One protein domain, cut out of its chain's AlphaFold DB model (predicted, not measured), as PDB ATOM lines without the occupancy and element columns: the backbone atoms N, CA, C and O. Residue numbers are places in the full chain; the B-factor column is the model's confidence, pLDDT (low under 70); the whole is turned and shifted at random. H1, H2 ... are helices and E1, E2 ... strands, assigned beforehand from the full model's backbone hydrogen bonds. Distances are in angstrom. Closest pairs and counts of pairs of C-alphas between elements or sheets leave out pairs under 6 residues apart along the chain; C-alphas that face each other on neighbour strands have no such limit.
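What this domain is: This is residues 162 to 251 of the 661 residues of the protein "TGc domain-containing protein" of Mycoplasma citelli (UniProt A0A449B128). Three helices, H1, H2 and H3, form an up-and-down bundle, their centres making a triangle, and a long two-stranded hairpin, E1 and E2, reaches out past the H2 side of it. The hairpin begins and ends near the bundle, E1 coming after H2 and E2 leading into H3, while the loop of residues 209 to 220 joins its strands at the other end. The printed part has 90 residues, with three named helices and two named strands in the order H1 H2 E1 E2 H3; the sheet, in the order E1 - E2, is antiparallel, and the class is mixed, helices and strands. The whole is compact, with a radius of gyration of the C-alphas of 13.3 A, and its spans of 34 by 33 by 18 A make it only just flat.

How they stand to each other: Look first at the hairpin of E1, residues 201 to 208, and E2, residues 221 to 230: they are antiparallel neighbours, with 160 degrees between their directions. Find N 204 and O 227 at 2.8 A and N 223 and O 206 at 2.9 A, both within hydrogen-bond range. E2 bends by 77 degrees at residue 224. Residues 207 to 208 of E1 also pair, antiparallel, with residues 214 to 215. Next find H2, residues 181 to 196: the closest C-alphas of H2 and E1 are those of Tyr 193 and Val 202, 7.4 A apart. H2 and E2 are apart. H1, residues 162 to 176, touches H2, the closest C-alphas being those of Tyr 174 and Leu 184 at 5.8 A; they form a helical hairpin, running opposite ways at a shallow tilt of 27 degrees. H1 also touches H3, residues 233 to 245, the closest C-alphas being those of Ile 167 and Leu 240 at 6.9 A; they run the same way at a shallow tilt of 34 degrees, only just short of steep. H2 and H3 are close but not clearly touching, with the C-alphas of Leu 190 and Ile 236 the closest at 7.8 A. H1, H2 and H3 make a bundle, up and down, each running against the one before it. In H1, H2 and H3 every O i to N i+4 pair is within hydrogen-bond range.

Where its parts are: Find C-alpha 201 at (13.813, 27.126, -24.681), where E1 begins its 22.2 A; E2 covers 24.2 A from Tyr 221 to Lys 230. H2 runs 23.3 A from Leu 181 to Asn 196. H1 begins at C-alpha 162, (13.449, 34.672, -4.583), and runs 21.5 A; H3 runs 18.4 A to C-alpha 245 at (15.617, 16.830, -0.950).

The domain as a whole: The two C-alphas farthest apart are those of Glu 200 and Val 251, at 36.5 A. The printed part has no cut. The link from E1 to E2 is long, with 12 residues; the other three links are tight. The mean pLDDT of the printed part is 90.1, and no printed residue is under 70.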
ATOM      1  N   PHE A 162      13.419  35.660  -5.658       93.06
ATOM      2  CA  PHE A 162      13.449  34.672  -4.583       93.06
ATOM      3  C   PHE A 162      14.024  33.337  -5.068       93.06
ATOM      4  O   PHE A 162      14.875  32.757  -4.400       93.06
ATOM      5  N   TYR A 163      13.644  32.872  -6.257       94.38
ATOM      6  CA  TYR A 163      14.223  31.661  -6.839       94.38
ATOM      7  C   TYR A 163      15.699  31.839  -7.192       94.38
ATOM      8  O   TYR A 163      16.489  30.947  -6.901       94.38
ATOM      9  N   ILE A 164      16.117  33.005  -7.697       95.19
ATOM     10  CA  ILE A 164      17.542  33.337  -7.869       95.19
ATOM     11  C   ILE A 164      18.286  33.244  -6.532       95.19
ATOM     12  O   ILE A 164      19.392  32.704  -6.484       95.19
ATOM     13  N   TYR A 165      17.696  33.753  -5.446       95.25
ATOM     14  CA  TYR A 165      18.256  33.613  -4.102       95.25
ATOM     15  C   TYR A 165      18.415  32.135  -3.705       95.25
ATOM     16  O   TYR A 165      19.522  31.735  -3.347       95.25
ATOM     17  N   LYS A 166      17.372  31.311  -3.868       95.75
ATOM     18  CA  LYS A 166      17.425  29.874  -3.545       95.75
ATOM     19  C   LYS A 166      18.428  29.101  -4.410       95.75
ATOM     20  O   LYS A 166      19.156  28.270  -3.875       95.75
ATOM     21  N   ILE A 167      18.526  29.395  -5.712       96.44
ATOM     22  CA  ILE A 167      19.533  28.775  -6.591       96.44
ATOM     23  C   ILE A 167      20.938  29.119  -6.090       96.44
ATOM     24  O   ILE A 167      21.775  28.233  -5.960       96.44
ATOM     25  N   LYS A 168      21.198  30.389  -5.752       96.69
ATOM     26  CA  LYS A 168      22.502  30.818  -5.220       96.69
ATOM     27  C   LYS A 168      22.847  30.155  -3.888       96.69
ATOM     28  O   LYS A 168      24.015  29.867  -3.654       96.69
ATOM     29  N   GLU A 169      21.871  29.933  -3.011       95.38
ATOM     30  CA  GLU A 169      22.094  29.164  -1.780       95.38
ATOM     31  C   GLU A 169      22.489  27.721  -2.079       95.38
ATOM     32  O   GLU A 169      23.446  27.220  -1.492       95.38
ATOM     33  N   GLN A 170      21.800  27.080  -3.023       94.81
ATOM     34  CA  GLN A 170      22.113  25.708  -3.401       94.81
ATOM     35  C   GLN A 170      23.496  25.609  -4.062       94.81
ATOM     36  O   GLN A 170      24.275  24.738  -3.691       94.81
ATOM     37  N   ILE A 171      23.852  26.543  -4.955       95.62
ATOM     38  CA  ILE A 171      25.202  26.634  -5.543       95.62
ATOM     39  C   ILE A 171      26.259  26.725  -4.440       95.62
ATOM     40  O   ILE A 171      27.183  25.923  -4.431       95.62
ATOM     41  N   LYS A 172      26.091  27.625  -3.461       94.88
ATOM     42  CA  LYS A 172      27.039  27.764  -2.337       94.88
ATOM     43  C   LYS A 172      27.202  26.477  -1.531       94.88
ATOM     44  O   LYS A 172      28.289  26.200  -1.027       94.88
ATOM     45  N   LEU A 173      26.122  25.711  -1.369       93.31
ATOM     46  CA  LEU A 173      26.176  24.426  -0.685       93.31
ATOM     47  C   LEU A 173      27.020  23.419  -1.480       93.31
ATOM     48  O   LEU A 173      27.916  22.807  -0.906       93.31
ATOM     49  N   TYR A 174      26.801  23.306  -2.789       92.69
ATOM     50  CA  TYR A 174      27.591  22.428  -3.657       92.69
ATOM     51  C   TYR A 174      29.047  22.889  -3.832       92.69
ATOM     52  O   TYR A 174      29.942  22.053  -3.873       92.69
ATOM     53  N   GLU A 175      29.320  24.194  -3.850       93.31
ATOM     54  CA  GLU A 175      30.689  24.736  -3.862       93.31
ATOM     55  C   GLU A 175      31.476  24.331  -2.607       93.31
ATOM     56  O   GLU A 175      32.672  24.056  -2.686       93.31
ATOM     57  N   LYS A 176      30.809  24.253  -1.445       92.69
ATOM     58  CA  LYS A 176      31.425  23.780  -0.195       92.69
ATOM     59  C   LYS A 176      31.770  22.284  -0.240       92.69
ATOM     60  O   LYS A 176      32.717  21.861   0.418       92.69
ATOM     61  N   TYR A 177      31.002  21.500  -0.992       88.62
ATOM     62  CA  TYR A 177      31.119  20.047  -1.100       88.62
ATOM     63  C   TYR A 177      31.317  19.653  -2.568       88.62
ATOM     64  O   TYR A 177      30.479  18.986  -3.174       88.62
ATOM     65  N   SER A 178      32.433  20.106  -3.147       79.00
ATOM     66  CA  SER A 178      32.711  20.107  -4.592       79.00
ATOM     67  C   SER A 178      33.001  18.728  -5.211       79.00
ATOM     68  O   SER A 178      33.753  18.628  -6.175       79.00
ATOM     69  N   TYR A 179      32.448  17.659  -4.643       86.12
ATOM     70  CA  TYR A 179      32.588  16.274  -5.097       86.12
ATOM     71  C   TYR A 179      31.306  15.731  -5.761       86.12
ATOM     72  O   TYR A 179      31.217  14.542  -6.048       86.12
ATOM     73  N   TYR A 180      30.320  16.595  -6.024       88.25
ATOM     74  CA  TYR A 180      29.156  16.309  -6.868       88.25
ATOM     75  C   TYR A 180      29.222  17.172  -8.128       88.25
ATOM     76  O   TYR A 180      28.810  18.335  -8.119       88.25
ATOM     77  N   LEU A 181      29.782  16.608  -9.196       83.31
ATOM     78  CA  LEU A 181      30.146  17.345 -10.404       83.31
ATOM     79  C   LEU A 181      28.933  17.897 -11.164       83.31
ATOM     80  O   LEU A 181      28.873  19.096 -11.439       83.31
ATOM     81  N   GLN A 182      27.954  17.045 -11.489       87.38
ATOM     82  CA  GLN A 182      26.830  17.453 -12.339       87.38
ATOM     83  C   GLN A 182      25.897  18.481 -11.687       87.38
ATOM     84  O   GLN A 182      25.586  19.478 -12.350       87.38
ATOM     85  N   PRO A 183      25.477  18.317 -10.413       89.94
ATOM     86  CA  PRO A 183      24.544  19.252  -9.791       89.94
ATOM     87  C   PRO A 183      25.058  20.691  -9.767       89.94
ATOM     88  O   PRO A 183      24.294  21.626 -10.012       89.94
ATOM     89  N   LEU A 184      26.354  20.886  -9.496       91.00
ATOM     90  CA  LEU A 184      26.948  22.220  -9.422       91.00
ATOM     91  C   LEU A 184      26.934  22.917 -10.789       91.00
ATOM     92  O   LEU A 184      26.401  24.025 -10.899       91.00
ATOM     93  N   GLU A 185      27.456  22.252 -11.825       90.50
ATOM     94  CA  GLU A 185      27.460  22.758 -13.206       90.50
ATOM     95  C   GLU A 185      26.031  23.074 -13.676       90.50
ATOM     96  O   GLU A 185      25.754  24.145 -14.227       90.50
ATOM     97  N   ARG A 186      25.080  22.179 -13.386       90.38
ATOM     98  CA  ARG A 186      23.673  22.362 -13.746       90.38
ATOM     99  C   ARG A 186      23.044  23.544 -13.022       90.38
ATOM    100  O   ARG A 186      22.412  24.371 -13.673       90.38
ATOM    101  N   LEU A 187      23.229  23.680 -11.711       93.06
ATOM    102  CA  LEU A 187      22.693  24.810 -10.946       93.06
ATOM    103  C   LEU A 187      23.246  26.156 -11.437       93.06
ATOM    104  O   LEU A 187      22.482  27.117 -11.569       93.06
ATOM    105  N   GLN A 188      24.541  26.229 -11.755       93.50
ATOM    106  CA  GLN A 188      25.160  27.428 -12.330       93.50
ATOM    107  C   GLN A 188      24.565  27.760 -13.706       93.50
ATOM    108  O   GLN A 188      24.198  28.913 -13.969       93.50
ATOM    109  N   LYS A 189      24.378  26.746 -14.557       92.62
ATOM    110  CA  LYS A 189      23.752  26.897 -15.874       92.62
ATOM    111  C   LYS A 189      22.293  27.351 -15.778       92.62
ATOM    112  O   LYS A 189      21.886  28.275 -16.486       92.62
ATOM    113  N   LEU A 190      21.527  26.757 -14.860       92.88
ATOM    114  CA  LEU A 190      20.140  27.129 -14.575       92.88
ATOM    115  C   LEU A 190      20.032  28.560 -14.051       92.88
ATOM    116  O   LEU A 190      19.133  29.280 -14.477       92.88
ATOM    117  N   LEU A 191      20.951  29.005 -13.186       95.88
ATOM    118  CA  LEU A 191      20.990  30.396 -12.730       95.88
ATOM    119  C   LEU A 191      21.148  31.358 -13.913       95.88
ATOM    120  O   LEU A 191      20.353  32.289 -14.051       95.88
ATOM    121  N   ASN A 192      22.139  31.109 -14.773       95.56
ATOM    122  CA  ASN A 192      22.404  31.948 -15.938       95.56
ATOM    123  C   ASN A 192      21.192  32.010 -16.882       95.56
ATOM    124  O   ASN A 192      20.743  33.098 -17.248       95.56
ATOM    125  N   TYR A 193      20.621  30.857 -17.237       93.44
ATOM    126  CA  TYR A 193      19.470  30.816 -18.136       93.44
ATOM    127  C   TYR A 193      18.205  31.394 -17.512       93.44
ATOM    128  O   TYR A 193      17.457  32.093 -18.184       93.44
ATOM    129  N   TYR A 194      17.969  31.195 -16.219       93.81
ATOM    130  CA  TYR A 194      16.808  31.793 -15.568       93.81
ATOM    131  C   TYR A 194      16.906  33.321 -15.486       93.81
ATOM    132  O   TYR A 194      15.899  34.030 -15.588       93.81
ATOM    133  N   GLN A 195      18.120  33.861 -15.362       93.44
ATOM    134  CA  GLN A 195      18.352  35.302 -15.409       93.44
ATOM    135  C   GLN A 195      18.133  35.871 -16.816       93.44
ATOM    136  O   GLN A 195      17.412  36.868 -16.933       93.44
ATOM    137  N   ASN A 196      18.670  35.211 -17.846       93.81
ATOM    138  CA  ASN A 196      18.843  35.788 -19.186       93.81
ATOM    139  C   ASN A 196      17.875  35.261 -20.265       93.81
ATOM    140  O   ASN A 196      17.706  35.924 -21.280       93.81
ATOM    141  N   ASN A 197      17.225  34.114 -20.046       92.75
ATOM    142  CA  ASN A 197      16.427  33.369 -21.035       92.75
ATOM    143  C   ASN A 197      15.074  32.911 -20.448       92.75
ATOM    144  O   ASN A 197      14.625  31.784 -20.656       92.75
ATOM    145  N   TYR A 198      14.431  33.764 -19.647       90.06
ATOM    146  CA  TYR A 198      13.145  33.447 -19.019       90.06
ATOM    147  C   TYR A 198      12.034  33.247 -20.068       90.06
ATOM    148  O   TYR A 198      11.863  34.078 -20.953       90.06
ATOM    149  N   GLU A 199      11.255  32.172 -19.924       89.12
ATOM    150  CA  GLU A 199      10.232  31.658 -20.857       89.12
ATOM    151  C   GLU A 199      10.762  31.183 -22.218       89.12
ATOM    152  O   GLU A 199       9.972  30.802 -23.089       89.12
ATOM    153  N   GLU A 200      12.082  31.113 -22.389       90.38
ATOM    154  CA  GLU A 200      12.719  30.602 -23.599       90.38
ATOM    155  C   GLU A 200      13.087  29.119 -23.464       90.38
ATOM    156  O   GLU A 200      13.253  28.575 -22.367       90.38
ATOM    157  N   TYR A 201      13.219  28.454 -24.614       88.06
ATOM    158  CA  TYR A 201      13.813  27.126 -24.681       88.06
ATOM    159  C   TYR A 201      15.329  27.249 -24.777       88.06
ATOM    160  O   TYR A 201      15.843  27.873 -25.706       88.06
ATOM    161  N   VAL A 202      16.034  26.601 -23.858       87.38
ATOM    162  CA  VAL A 202      17.497  26.530 -23.845       87.38
ATOM    163  C   VAL A 202      17.964  25.090 -24.002       87.38
ATOM    164  O   VAL A 202      17.237  24.131 -23.736       87.38
ATOM    165  N   SER A 203      19.199  24.962 -24.457       83.62
ATOM    166  CA  SER A 203      19.893  23.700 -24.666       83.62
ATOM    167  C   SER A 203      20.736  23.362 -23.437       83.62
ATOM    168  O   SER A 203      21.608  24.146 -23.071       83.62
ATOM    169  N   LEU A 204      20.517  22.194 -22.835       84.81
ATOM    170  CA  LEU A 204      21.475  21.565 -21.926       84.81
ATOM    171  C   LEU A 204      22.208  20.484 -22.709       84.81
ATOM    172  O   LEU A 204      21.596  19.501 -23.113       84.81
ATOM    173  N   GLN A 205      23.492  20.698 -22.974       86.12
ATOM    174  CA  GLN A 205      24.348  19.719 -23.624       86.12
ATOM    175  C   GLN A 205      25.599  19.518 -22.789       86.12
ATOM    176  O   GLN A 205      26.294  20.488 -22.498       86.12
ATOM    177  N   TRP A 206      25.896  18.270 -22.452       88.31
ATOM    178  CA  TRP A 206      27.144  17.938 -21.781       88.31
ATOM    179  C   TRP A 206      28.296  17.799 -22.766       88.31
ATOM    180  O   TRP A 206      28.118  17.536 -23.959       88.31
ATOM    181  N   GLY A 207      29.509  17.925 -22.255       89.50
ATOM    182  CA  GLY A 207      30.709  17.645 -23.015       89.50
ATOM    183  C   GLY A 207      31.951  18.108 -22.281       89.50
ATOM    184  O   GLY A 207      31.953  18.231 -21.060       89.50
ATOM    185  N   ILE A 208      33.005  18.375 -23.046       90.50
ATOM    186  CA  ILE A 208      34.286  18.847 -22.525       90.50
ATOM    187  C   ILE A 208      34.495  20.299 -22.937       90.50
ATOM    188  O   ILE A 208      34.380  20.652 -24.119       90.50
ATOM    189  N   ASP A 209      34.803  21.144 -21.960       92.44
ATOM    190  CA  ASP A 209      35.124  22.550 -22.163       92.44
ATOM    191  C   ASP A 209      36.547  22.749 -22.728       92.44
ATOM    192  O   ASP A 209      37.278  21.806 -23.051       92.44
ATOM    193  N   LYS A 210      36.947  24.012 -22.877       93.19
ATOM    194  CA  LYS A 210      38.262  24.399 -23.407       93.19
ATOM    195  C   LYS A 210      39.422  24.018 -22.477       93.19
ATOM    196  O   LYS A 210      40.539  23.837 -22.958       93.19
ATOM    197  N   ASP A 211      39.150  23.890 -21.181       92.88
ATOM    198  CA  ASP A 211      40.122  23.603 -20.126       92.88
ATOM    199  C   ASP A 211      40.215  22.090 -19.846       92.88
ATOM    200  O   ASP A 211      40.977  21.644 -18.987       92.88
ATOM    201  N   GLY A 212      39.480  21.278 -20.614       89.25
ATOM    202  CA  GLY A 212      39.493  19.825 -20.513       89.25
ATOM    203  C   GLY A 212      38.625  19.278 -19.384       89.25
ATOM    204  O   GLY A 212      38.822  18.117 -19.025       89.25
ATOM    205  N   LYS A 213      37.701  20.078 -18.843       90.44
ATOM    206  CA  LYS A 213      36.755  19.683 -17.797       90.44
ATOM    207  C   LYS A 213      35.404  19.314 -18.392       90.44
ATOM    208  O   LYS A 213      34.985  19.852 -19.415       90.44
ATOM    209  N   PHE A 214      34.724  18.405 -17.715       89.12
ATOM    210  CA  PHE A 214      33.337  18.084 -17.994       89.12
ATOM    211  C   PHE A 214      32.428  19.271 -17.639       89.12
ATOM    212  O   PHE A 214      32.546  19.811 -16.540       89.12
ATOM    213  N   SER A 215      31.555  19.694 -18.559       90.94
ATOM    214  CA  SER A 215      30.727  20.897 -18.379       90.94
ATOM    215  C   SER A 215      29.497  20.933 -19.300       90.94
ATOM    216  O   SER A 215      29.431  20.230 -20.314       90.94
ATOM    217  N   LEU A 216      28.542  21.810 -18.962       90.12
ATOM    218  CA  LEU A 216      27.418  22.237 -19.812       90.12
ATOM    219  C   LEU A 216      27.775  23.388 -20.778       90.12
ATOM    220  O   LEU A 216      26.918  23.870 -21.524       90.12
ATOM    221  N   ASP A 217      29.027  23.851 -20.756       90.00
ATOM    222  CA  ASP A 217      29.607  24.839 -21.675       90.00
ATOM    223  C   ASP A 217      30.693  24.202 -22.559       90.00
ATOM    224  O   ASP A 217      31.818  24.690 -22.717       90.00
ATOM    225  N   SER A 218      30.341  23.059 -23.148       89.88
ATOM    226  CA  SER A 218      31.232  22.269 -23.992       89.88
ATOM    227  C   SER A 218      31.749  23.049 -25.202       89.88
ATOM    228  O   SER A 218      30.998  23.738 -25.890       89.88
ATOM    229  N   SER A 219      33.032  22.876 -25.522       91.19
ATOM    230  CA  SER A 219      33.656  23.477 -26.713       91.19
ATOM    231  C   SER A 219      34.680  22.567 -27.389       91.19
ATOM    232  O   SER A 219      34.839  22.618 -28.616       91.19
ATOM    233  N   LYS A 220      35.323  21.682 -26.620       89.25
ATOM    234  CA  LYS A 220      36.298  20.704 -27.103       89.25
ATOM    235  C   LYS A 220      35.621  19.428 -27.593       89.25
ATOM    236  O   LYS A 220      35.929  18.982 -28.695       89.25
ATOM    237  N   TYR A 221      34.671  18.902 -26.822       87.56
ATOM    238  CA  TYR A 221      33.868  17.728 -27.171       87.56
ATOM    239  C   TYR A 221      32.402  17.952 -26.833       87.56
ATOM    240  O   TYR A 221      32.121  18.453 -25.754       87.56
ATOM    241  N   TYR A 222      31.493  17.547 -27.713       86.94
ATOM    242  CA  TYR A 222      30.049  17.621 -27.503       86.94
ATOM    243  C   TYR A 222      29.471  16.212 -27.349       86.94
ATOM    244  O   TYR A 222      29.484  15.418 -28.300       86.94
ATOM    245  N   SER A 223      28.947  15.914 -26.157       83.19
ATOM    246  CA  SER A 223      28.332  14.628 -25.833       83.19
ATOM    247  C   SER A 223      27.059  14.376 -26.647       83.19
ATOM    248  O   SER A 223      26.413  15.287 -27.171       83.19
ATOM    249  N   GLY A 224      26.675  13.099 -26.716       76.50
ATOM    250  CA  GLY A 224      25.346  12.680 -27.165       76.50
ATOM    251  C   GLY A 224      24.227  12.918 -26.150       76.50
ATOM    252  O   GLY A 224      23.068  12.691 -26.512       76.50
ATOM    253  N   ASN A 225      24.569  13.345 -24.932       79.12
ATOM    254  CA  ASN A 225      23.643  13.717 -23.869       79.12
ATOM    255  C   ASN A 225      23.242  15.186 -24.033       79.12
ATOM    256  O   ASN A 225      24.074  16.095 -23.966       79.12
ATOM    257  N   TYR A 226      21.973  15.381 -24.381       80.25
ATOM    258  CA  TYR A 226      21.409  16.663 -24.767       80.25
ATOM    259  C   TYR A 226      19.908  16.708 -24.488       80.25
ATOM    260  O   TYR A 226      19.189  15.765 -24.828       80.25
ATOM    261  N   GLN A 227      19.427  17.860 -24.019       79.38
ATOM    262  CA  GLN A 227      18.009  18.143 -23.836       79.38
ATOM    263  C   GLN A 227      17.671  19.613 -24.148       79.38
ATOM    264  O   GLN A 227      18.431  20.528 -23.825       79.38
ATOM    265  N   LYS A 228      16.486  19.859 -24.732       82.00
ATOM    266  CA  LYS A 228      15.860  21.195 -24.754       82.00
ATOM    267  C   LYS A 228      14.896  21.335 -23.587       82.00
ATOM    268  O   LYS A 228      13.992  20.517 -23.443       82.00
ATOM    269  N   ILE A 229      15.037  22.408 -22.819       84.69
ATOM    270  CA  ILE A 229      14.202  22.687 -21.647       84.69
ATOM    271  C   ILE A 229      13.629  24.098 -21.732       84.69
ATOM    272  O   ILE A 229      14.302  25.013 -22.203       84.69
ATOM    273  N   LYS A 230      12.382  24.281 -21.287       88.12
ATOM    274  CA  LYS A 230      11.780  25.612 -21.161       88.12
ATOM    275  C   LYS A 230      12.075  26.167 -19.772       88.12
ATOM    276  O   LYS A 230      11.681  25.568 -18.775       88.12
ATOM    277  N   ILE A 231      12.738  27.314 -19.706       88.94
ATOM    278  CA  ILE A 231      13.140  27.919 -18.434       88.94
ATOM    279  C   ILE A 231      12.034  28.839 -17.925       88.94
ATOM    280  O   ILE A 231      11.797  29.900 -18.489       88.94
ATOM    281  N   ASN A 232      11.356  28.455 -16.846       89.62
ATOM    282  CA  ASN A 232      10.328  29.274 -16.201       89.62
ATOM    283  C   ASN A 232      10.241  29.001 -14.690       89.62
ATOM    284  O   ASN A 232      10.993  28.194 -14.141       89.62
ATOM    285  N   ASP A 233       9.318  29.690 -14.015       88.69
ATOM    286  CA  ASP A 233       9.094  29.563 -12.571       88.69
ATOM    287  C   ASP A 233       8.784  28.130 -12.129       88.69
ATOM    288  O   ASP A 233       9.290  27.690 -11.099       88.69
ATOM    289  N   GLU A 234       7.955  27.404 -12.880       88.44
ATOM    290  CA  GLU A 234       7.566  26.030 -12.546       88.44
ATOM    291  C   GLU A 234       8.766  25.083 -12.634       88.44
ATOM    292  O   GLU A 234       9.039  24.337 -11.691       88.44
ATOM    293  N   TYR A 235       9.530  25.187 -13.723       88.38
ATOM    294  CA  TYR A 235      10.732  24.397 -13.952       88.38
ATOM    295  C   TYR A 235      11.769  24.621 -12.844       88.38
ATOM    296  O   TYR A 235      12.220  23.670 -12.205       88.38
ATOM    297  N   ILE A 236      12.098  25.885 -12.547       90.94
ATOM    298  CA  ILE A 236      13.065  26.229 -11.495       90.94
ATOM    299  C   ILE A 236      12.569  25.824 -10.109       90.94
ATOM    300  O   ILE A 236      13.347  25.297  -9.311       90.94
ATOM    301  N   LYS A 237      11.283  26.032  -9.812       90.31
ATOM    302  CA  LYS A 237      10.695  25.632  -8.530       90.31
ATOM    303  C   LYS A 237      10.858  24.130  -8.306       90.31
ATOM    304  O   LYS A 237      11.261  23.737  -7.214       90.31
ATOM    305  N   ASN A 238      10.559  23.302  -9.305       88.44
ATOM    306  CA  ASN A 238      10.649  21.851  -9.151       88.44
ATOM    307  C   ASN A 238      12.101  21.374  -8.997       88.44
ATOM    308  O   ASN A 238      12.374  20.591  -8.090       88.44
ATOM    309  N   TRP A 239      13.043  21.933  -9.764       89.25
ATOM    310  CA  TRP A 239      14.476  21.661  -9.585       89.25
ATOM    311  C   TRP A 239      15.000  22.045  -8.201       89.25
ATOM    312  O   TRP A 239      15.776  21.308  -7.597       89.25
ATOM    313  N   LEU A 240      14.566  23.188  -7.667       91.62
ATOM    314  CA  LEU A 240      14.950  23.601  -6.317       91.62
ATOM    315  C   LEU A 240      14.418  22.639  -5.255       91.62
ATOM    316  O   LEU A 240      15.178  22.265  -4.365       91.62
ATOM    317  N   LYS A 241      13.154  22.203  -5.356       89.12
ATOM    318  CA  LYS A 241      12.620  21.168  -4.451       89.12
ATOM    319  C   LYS A 241      13.468  19.907  -4.527       89.12
ATOM    320  O   LYS A 241      13.832  19.358  -3.494       89.12
ATOM    321  N   TYR A 242      13.778  19.482  -5.747       88.75
ATOM    322  CA  TYR A 242      14.550  18.285  -6.013       88.75
ATOM    323  C   TYR A 242      15.924  18.322  -5.330       88.75
ATOM    324  O   TYR A 242      16.188  17.501  -4.455       88.75
ATOM    325  N   TYR A 243      16.748  19.338  -5.601       89.75
ATOM    326  CA  TYR A 243      18.065  19.452  -4.962       89.75
ATOM    327  C   TYR A 243      17.995  19.676  -3.450       89.75
ATOM    328  O   TYR A 243      18.868  19.218  -2.718       89.75
ATOM    329  N   GLN A 244      16.952  20.335  -2.940       89.12
ATOM    330  CA  GLN A 244      16.775  20.473  -1.494       89.12
ATOM    331  C   GLN A 244      16.501  19.133  -0.807       89.12
ATOM    332  O   GLN A 244      16.991  18.922   0.306       89.12
ATOM    333  N   ARG A 245      15.785  18.203  -1.463       88.81
ATOM    334  CA  ARG A 245      15.617  16.830  -0.950       88.81
ATOM    335  C   ARG A 245      16.946  16.104  -0.815       88.81
ATOM    336  O   ARG A 245      17.021  15.161  -0.041       88.81
ATOM    337  N   TRP A 246      17.982  16.528  -1.532       90.25
ATOM    338  CA  TRP A 246      19.292  15.886  -1.524       90.25
ATOM    339  C   TRP A 246      20.202  16.399  -0.421       90.25
ATOM    340  O   TRP A 246      21.220  15.782  -0.154       90.25
ATOM    341  N   ASN A 247      19.834  17.471   0.284       92.06
ATOM    342  CA  ASN A 247      20.716  18.112   1.261       92.06
ATOM    343  C   ASN A 247      21.210  17.182   2.388       92.06
ATOM    344  O   ASN A 247      22.199  17.498   3.046       92.06
ATOM    345  N   TRP A 248      20.558  16.036   2.608       92.88
ATOM    346  CA  TRP A 248      21.013  15.027   3.564       92.88
ATOM    347  C   TRP A 248      22.330  14.342   3.160       92.88
ATOM    348  O   TRP A 248      23.011  13.833   4.046       92.88
ATOM    349  N   VAL A 249      22.712  14.336   1.875       92.88
ATOM    350  CA  VAL A 249      23.953  13.682   1.407       92.88
ATOM    351  C   VAL A 249      25.216  14.447   1.813       92.88
ATOM    352  O   VAL A 249      26.314  13.897   1.787       92.88
ATOM    353  N   PHE A 250      25.084  15.715   2.214       94.69
ATOM    354  CA  PHE A 250      26.212  16.528   2.654       94.69
ATOM    355  C   PHE A 250      26.605  16.183   4.091       94.69
ATOM    356  O   PHE A 250      25.956  16.593   5.057       94.69
ATOM    357  N   VAL A 251      27.705  15.446   4.232       94.62
ATOM    358  CA  VAL A 251      28.226  14.998   5.525       94.62
ATOM    359  C   VAL A 251      29.163  16.051   6.108       94.62
ATOM    360  O   VAL A 251      30.092  16.519   5.449       94.62
TER     361      VAL A 251